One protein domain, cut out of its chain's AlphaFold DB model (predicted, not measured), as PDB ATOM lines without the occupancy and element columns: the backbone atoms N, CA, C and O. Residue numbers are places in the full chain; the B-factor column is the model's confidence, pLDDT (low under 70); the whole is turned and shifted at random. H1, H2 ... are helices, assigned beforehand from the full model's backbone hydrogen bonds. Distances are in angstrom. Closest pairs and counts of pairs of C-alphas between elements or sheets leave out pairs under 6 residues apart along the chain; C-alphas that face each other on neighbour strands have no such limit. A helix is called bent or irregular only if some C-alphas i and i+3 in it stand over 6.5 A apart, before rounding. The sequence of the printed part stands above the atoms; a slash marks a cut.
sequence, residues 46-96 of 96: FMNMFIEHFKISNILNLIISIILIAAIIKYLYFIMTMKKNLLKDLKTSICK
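What this domain is: This is residues 46 to 96 of the 96 residues of an uncharacterized protein of Clostridium botulinum (UniProt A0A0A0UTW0). One long helix, H2, makes almost the whole length of a thin rod, and a short helix, H1, is folded back beside its first turns, so that the outline is a J with one very long arm. Residues 66 to 96, of which 66 to 94 belong to H2, stick out free of the rest. The printed part has 51 residues with two named helices, H1 then H2, and no named strand; the class is all helix. The whole is extended, with a radius of gyration of the C-alphas of 19.5 A, and spans 63 by 16 by 6 A.

Where its parts are: H2, the longest helix, has 37 residues, 58 to 94, and measures 54.4 A from C-alpha 58 at (140.185, 96.349, 148.752) to C-alpha 94 at (177.249, 132.484, 131.966). H1 has 8 residues, 46 to 53, and measures 10.6 A; its C-alpha 46 is at (155.754, 94.188, 147.868). Neither helix is bent.

How they stand to each other: H2 touches H1 with residues 60 to 64 alone. The closest C-alphas of the two are those of Asn 48 and Asn 61, 6.6 A apart. Their lines stand at a shallow tilt of 16 degrees, and they run opposite ways. H1 and H2 form a helical hairpin, joined by a tight link of 4 residues. Their centres are 25.5 A apart. In H1 and H2 every O i to N i+4 pair is within hydrogen-bond range.

The domain as a whole: The two C-alphas farthest apart are those of Lys 55 and Lys 96, at 63.2 A. The printed part has no cut, and it ends at residue 96, the chain's last residue. The mean pLDDT of the printed part is 80.7; residue 56 and residues 94 to 96 are under 70.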
ATOM      1  N   PHE A  46     155.755  95.269 146.879       83.56
ATOM      2  CA  PHE A  46     155.754  94.188 147.868       83.56
ATOM      3  C   PHE A  46     154.514  94.213 148.771       83.56
ATOM      4  O   PHE A  46     153.939  93.157 149.032       83.56
ATOM      5  N   MET A  47     154.065  95.395 149.207       79.88
ATOM      6  CA  MET A  47     152.852  95.526 150.021       79.88
ATOM      7  C   MET A  47     151.594  95.109 149.256       79.88
ATOM      8  O   MET A  47     150.759  94.406 149.821       79.88
ATOM      9  N   ASN A  48     151.478  95.467 147.974       77.88
ATOM     10  CA  ASN A  48     150.366  95.007 147.137       77.88
ATOM     11  C   ASN A  48     150.373  93.477 146.967       77.88
ATOM     12  O   ASN A  48     149.336  92.852 147.168       77.88
ATOM     13  N   MET A  49     151.531  92.855 146.698       79.62
ATOM     14  CA  MET A  49     151.636  91.386 146.613       79.62
ATOM     15  C   MET A  49     151.240  90.695 147.926       79.62
ATOM     16  O   MET A  49     150.575  89.659 147.915       79.62
ATOM     17  N   PHE A  50     151.623  91.271 149.068       79.50
ATOM     18  CA  PHE A  50     151.240  90.757 150.382       79.50
ATOM     19  C   PHE A  50     149.726  90.882 150.605       79.50
ATOM     20  O   PHE A  50     149.077  89.925 151.019       79.50
ATOM     21  N   ILE A  51     149.129  92.029 150.282       76.25
ATOM     22  CA  ILE A  51     147.683  92.239 150.426       76.25
ATOM     23  C   ILE A  51     146.877  91.265 149.575       76.25
ATOM     24  O   ILE A  51     145.914  90.679 150.079       76.25
ATOM     25  N   GLU A  52     147.287  91.050 148.327       76.00
ATOM     26  CA  GLU A  52     146.663  90.062 147.448       76.00
ATOM     27  C   GLU A  52     146.780  88.643 148.019       76.00
ATOM     28  O   GLU A  52     145.785  87.916 148.062       76.00
ATOM     29  N   HIS A  53     147.954  88.262 148.535       76.62
ATOM     30  CA  HIS A  53     148.179  86.937 149.120       76.62
ATOM     31  C   HIS A  53     147.331  86.682 150.376       76.62
ATOM     32  O   HIS A  53     146.745  85.610 150.527       76.62
ATOM     33  N   PHE A  54     147.215  87.677 151.258       77.06
ATOM     34  CA  PHE A  54     146.457  87.570 152.510       77.06
ATOM     35  C   PHE A  54     144.969  87.931 152.365       77.06
ATOM     36  O   PHE A  54     144.248  87.937 153.364       77.06
ATOM     37  N   LYS A  55     144.491  88.215 151.141       72.69
ATOM     38  CA  LYS A  55     143.115  88.665 150.847       72.69
ATOM     39  C   LYS A  55     142.679  89.840 151.730       72.69
ATOM     40  O   LYS A  55     141.548  89.901 152.215       72.69
ATOM     41  N   ILE A  56     143.605  90.764 151.967       68.25
ATOM     42  CA  ILE A  56     143.353  91.967 152.754       68.25
ATOM     43  C   ILE A  56     142.394  92.889 151.965       68.25
ATOM     44  O   ILE A  56     142.380  92.890 150.736       68.25
ATOM     45  N   SER A  57     141.542  93.642 152.675       77.25
ATOM     46  CA  SER A  57     140.444  94.441 152.099       77.25
ATOM     47  C   SER A  57     140.873  95.357 150.943       77.25
ATOM     48  O   SER A  57     141.874  96.070 151.042       77.25
ATOM     49  N   ASN A  58     140.031  95.445 149.903       72.75
ATOM     50  CA  ASN A  58     140.185  96.349 148.752       72.75
ATOM     51  C   ASN A  58     140.401  97.824 149.145       72.75
ATOM     52  O   ASN A  58     141.013  98.582 148.394       72.75
ATOM     53  N   ILE A  59     139.938  98.232 150.331       79.06
ATOM     54  CA  ILE A  59     140.145  99.584 150.870       79.06
ATOM     55  C   ILE A  59     141.639  99.859 151.113       79.06
ATOM     56  O   ILE A  59     142.113 100.957 150.829       79.06
ATOM     57  N   LEU A  60     142.407  98.870 151.581       77.56
ATOM     58  CA  LEU A  60     143.847  99.024 151.816       77.56
ATOM     59  C   LEU A  60     144.630  99.117 150.498       77.56
ATOM     60  O   LEU A  60     145.518  99.961 150.386       77.56
ATOM     61  N   ASN A  61     144.234  98.353 149.475       77.62
ATOM     62  CA  ASN A  61     144.786  98.483 148.118       77.62
ATOM     63  C   ASN A  61     144.535  99.872 147.516       77.62
ATOM     64  O   ASN A  61     145.429 100.455 146.896       77.62
ATOM     65  N   LEU A  62     143.339 100.429 147.727       80.50
ATOM     66  CA  LEU A  62     143.013 101.784 147.286       80.50
ATOM     67  C   LEU A  62     143.912 102.825 147.972       80.50
ATOM     68  O   LEU A  62     144.472 103.689 147.298       80.50
ATOM     69  N   ILE A  63     144.103 102.716 149.291       83.94
ATOM     70  CA  ILE A  63     144.956 103.631 150.067       83.94
ATOM     71  C   ILE A  63     146.410 103.584 149.577       83.94
ATOM     72  O   ILE A  63     147.004 104.633 149.323       83.94
ATOM     73  N   ILE A  64     146.979 102.390 149.389       82.44
ATOM     74  CA  ILE A  64     148.363 102.235 148.910       82.44
ATOM     75  C   ILE A  64     148.518 102.788 147.494       82.44
ATOM     76  O   ILE A  64     149.494 103.485 147.211       82.44
ATOM     77  N   SER A  65     147.533 102.552 146.628       82.25
ATOM     78  CA  SER A  65     147.525 103.094 145.268       82.25
ATOM     79  C   SER A  65     147.520 104.626 145.268       82.25
ATOM     80  O   SER A  65     148.291 105.245 144.533       82.25
ATOM     81  N   ILE A  66     146.719 105.260 146.133       86.25
ATOM     82  CA  ILE A  66     146.693 106.724 146.286       86.25
ATOM     83  C   ILE A  66     148.052 107.248 146.774       86.25
ATOM     84  O   ILE A  66     148.566 108.226 146.226       86.25
ATOM     85  N   ILE A  67     148.662 106.588 147.764       85.44
ATOM     86  CA  ILE A  67     149.988 106.956 148.289       85.44
ATOM     87  C   ILE A  67     151.055 106.858 147.192       85.44
ATOM     88  O   ILE A  67     151.890 107.756 147.061       85.44
ATOM     89  N   LEU A  68     151.011 105.802 146.377       85.50
ATOM     90  CA  LEU A  68     151.948 105.604 145.277       85.50
ATOM     91  C   LEU A  68     151.806 106.696 144.211       85.50
ATOM     92  O   LEU A  68     152.806 107.280 143.792       85.50
ATOM     93  N   ILE A  69     150.573 107.026 143.814       88.06
ATOM     94  CA  ILE A  69     150.299 108.111 142.861       88.06
ATOM     95  C   ILE A  69     150.813 109.446 143.410       88.06
ATOM     96  O   ILE A  69     151.500 110.182 142.700       88.06
ATOM     97  N   ALA A  70     150.552 109.749 144.685       85.88
ATOM     98  CA  ALA A  70     151.046 110.967 145.323       85.88
ATOM     99  C   ALA A  70     152.587 111.024 145.351       85.88
ATOM    100  O   ALA A  70     153.175 112.076 145.080       85.88
ATOM    101  N   ALA A  71     153.252 109.895 145.620       84.75
ATOM    102  CA  ALA A  71     154.709 109.792 145.576       84.75
ATOM    103  C   ALA A  71     155.265 110.030 144.161       84.75
ATOM    104  O   ALA A  71     156.244 110.765 144.011       84.75
ATOM    105  N   ILE A  72     154.615 109.481 143.126       87.75
ATOM    106  CA  ILE A  72     154.973 109.704 141.716       87.75
ATOM    107  C   ILE A  72     154.836 111.184 141.352       87.75
ATOM    108  O   ILE A  72     155.779 111.772 140.822       87.75
ATOM    109  N   ILE A  73     153.702 111.811 141.675       90.50
ATOM    110  CA  ILE A  73     153.462 113.234 141.387       90.50
ATOM    111  C   ILE A  73     154.531 114.101 142.059       90.50
ATOM    112  O   ILE A  73     155.129 114.967 141.416       90.50
ATOM    113  N   LYS A  74     154.827 113.839 143.338       87.38
ATOM    114  CA  LYS A  74     155.864 114.561 144.084       87.38
ATOM    115  C   LYS A  74     157.248 114.385 143.456       87.38
ATOM    116  O   LYS A  74     158.003 115.354 143.366       87.38
ATOM    117  N   TYR A  75     157.576 113.177 143.002       87.62
ATOM    118  CA  TYR A  75     158.849 112.888 142.345       87.62
ATOM    119  C   TYR A  75     158.982 113.601 140.989       87.62
ATOM    120  O   TYR A  75     160.007 114.228 140.715       87.62
ATOM    121  N   LEU A  76     157.927 113.594 140.170       88.44
ATOM    122  CA  LEU A  76     157.897 114.317 138.896       88.44
ATOM    123  C   LEU A  76     158.044 115.830 139.099       88.44
ATOM    124  O   LEU A  76     158.862 116.469 138.430       88.44
ATOM    125  N   TYR A  77     157.314 116.392 140.066       91.06
ATOM    126  CA  TYR A  77     157.428 117.804 140.435       91.06
ATOM    127  C   TYR A  77     158.852 118.163 140.883       91.06
ATOM    128  O   TYR A  77     159.400 119.197 140.485       91.06
ATOM    129  N   PHE A  78     159.485 117.285 141.665       89.75
ATOM    130  CA  PHE A  78     160.870 117.449 142.085       89.75
ATOM    131  C   PHE A  78     161.836 117.479 140.889       89.75
ATOM    132  O   PHE A  78     162.633 118.414 140.792       89.75
ATOM    133  N   ILE A  79     161.740 116.523 139.953       88.75
ATOM    134  CA  ILE A  79     162.587 116.498 138.743       88.75
ATOM    135  C   ILE A  79     162.430 117.793 137.946       88.75
ATOM    136  O   ILE A  79     163.424 118.390 137.525       88.75
ATOM    137  N   MET A  80     161.189 118.228 137.716       88.00
ATOM    138  CA  MET A  80     160.920 119.458 136.969       88.00
ATOM    139  C   MET A  80     161.549 120.677 137.647       88.00
ATOM    140  O   MET A  80     162.221 121.474 136.992       88.00
ATOM    141  N   THR A  81     161.367 120.796 138.963       89.94
ATOM    142  CA  THR A  81     161.910 121.903 139.759       89.94
ATOM    143  C   THR A  81     163.437 121.910 139.728       89.94
ATOM    144  O   THR A  81     164.044 122.952 139.497       89.94
ATOM    145  N   MET A  82     164.066 120.742 139.883       89.00
ATOM    146  CA  MET A  82     165.522 120.593 139.819       89.00
ATOM    147  C   MET A  82     166.086 121.008 138.465       89.00
ATOM    148  O   MET A  82     167.044 121.770 138.424       89.00
ATOM    149  N   LYS A  83     165.473 120.574 137.358       86.38
ATOM    150  CA  LYS A  83     165.909 120.969 136.009       86.38
ATOM    151  C   LYS A  83     165.768 122.471 135.778       86.38
ATOM    152  O   LYS A  83     166.667 123.088 135.215       86.38
ATOM    153  N   LYS A  84     164.665 123.068 136.239       87.69
ATOM    154  CA  LYS A  84     164.439 124.516 136.135       87.69
ATOM    155  C   LYS A  84     165.470 125.309 136.942       87.69
ATOM    156  O   LYS A  84     165.983 126.308 136.446       87.69
ATOM    157  N   ASN A  85     165.779 124.860 138.157       87.38
ATOM    158  CA  ASN A  85     166.767 125.511 139.012       87.38
ATOM    159  C   ASN A  85     168.190 125.338 138.466       87.38
ATOM    160  O   ASN A  85     168.909 126.323 138.394       87.38
ATOM    161  N   LEU A  86     168.550 124.149 137.966       87.25
ATOM    162  CA  LEU A  86     169.827 123.919 137.285       87.25
ATOM    163  C   LEU A  86     170.008 124.881 136.102       87.25
ATOM    164  O   LEU A  86     171.040 125.533 135.986       87.25
ATOM    165  N   LEU A  87     168.987 125.012 135.247       82.88
ATOM    166  CA  LEU A  87     169.029 125.940 134.116       82.88
ATOM    167  C   LEU A  87     169.178 127.396 134.585       82.88
ATOM    168  O   LEU A  87     169.912 128.166 133.971       82.88
ATOM    169  N   LYS A  88     168.475 127.782 135.658       84.81
ATOM    170  CA  LYS A  88     168.568 129.125 136.239       84.81
ATOM    171  C   LYS A  88     169.984 129.398 136.745       84.81
ATOM    172  O   LYS A  88     170.560 130.397 136.331       84.81
ATOM    173  N   ASP A  89     170.528 128.503 137.563       85.12
ATOM    174  CA  ASP A  89     171.843 128.649 138.191       85.12
ATOM    175  C   ASP A  89     172.950 128.737 137.134       85.12
ATOM    176  O   ASP A  89     173.793 129.633 137.197       85.12
ATOM    177  N   LEU A  90     172.878 127.894 136.098       82.44
ATOM    178  CA  LEU A  90     173.813 127.931 134.976       82.44
ATOM    179  C   LEU A  90     173.687 129.204 134.132       82.44
ATOM    180  O   LEU A  90     174.699 129.753 133.716       82.44
ATOM    181  N   LYS A  91     172.479 129.736 133.908       78.38
ATOM    182  CA  LYS A  91     172.320 131.031 133.217       78.38
ATOM    183  C   LYS A  91     172.956 132.180 133.993       78.38
ATOM    184  O   LYS A  91     173.575 133.047 133.387       78.38
ATOM    185  N   THR A  92     172.842 132.182 135.319       74.75
ATOM    186  CA  THR A  92     173.507 133.186 136.164       74.75
ATOM    187  C   THR A  92     175.031 133.097 136.137       74.75
ATOM    188  O   THR A  92     175.678 134.122 136.333       74.75
ATOM    189  N   SER A  93     175.614 131.922 135.877       70.56
ATOM    190  CA  SER A  93     177.074 131.762 135.788       70.56
ATOM    191  C   SER A  93     177.655 132.030 134.392       70.56
ATOM    192  O   SER A  93     178.869 132.135 134.267       70.56
ATOM    193  N   ILE A  94     176.823 132.170 133.350       65.00
ATOM    194  CA  ILE A  94     177.249 132.484 131.966       65.00
ATOM    195  C   ILE A  94     177.469 133.993 131.744       65.00
ATOM    196  O   ILE A  94     178.134 134.382 130.789       65.00
ATOM    197  N   CYS A  95     176.960 134.857 132.629       48.75
ATOM    198  CA  CYS A  95     177.144 136.314 132.560       48.75
ATOM    199  C   CYS A  95     178.173 136.842 133.574       48.75
ATOM    200  O   CYS A  95     177.896 137.813 134.285       48.75
ATOM    201  N   LYS A  96     179.349 136.217 133.644       42.00
ATOM    202  CA  LYS A  96     180.526 136.788 134.305       42.00
ATOM    203  C   LYS A  96     181.750 136.676 133.415       42.00
ATOM    204  O   LYS A  96     181.924 135.597 132.812       42.00
TER     205      LYS A  96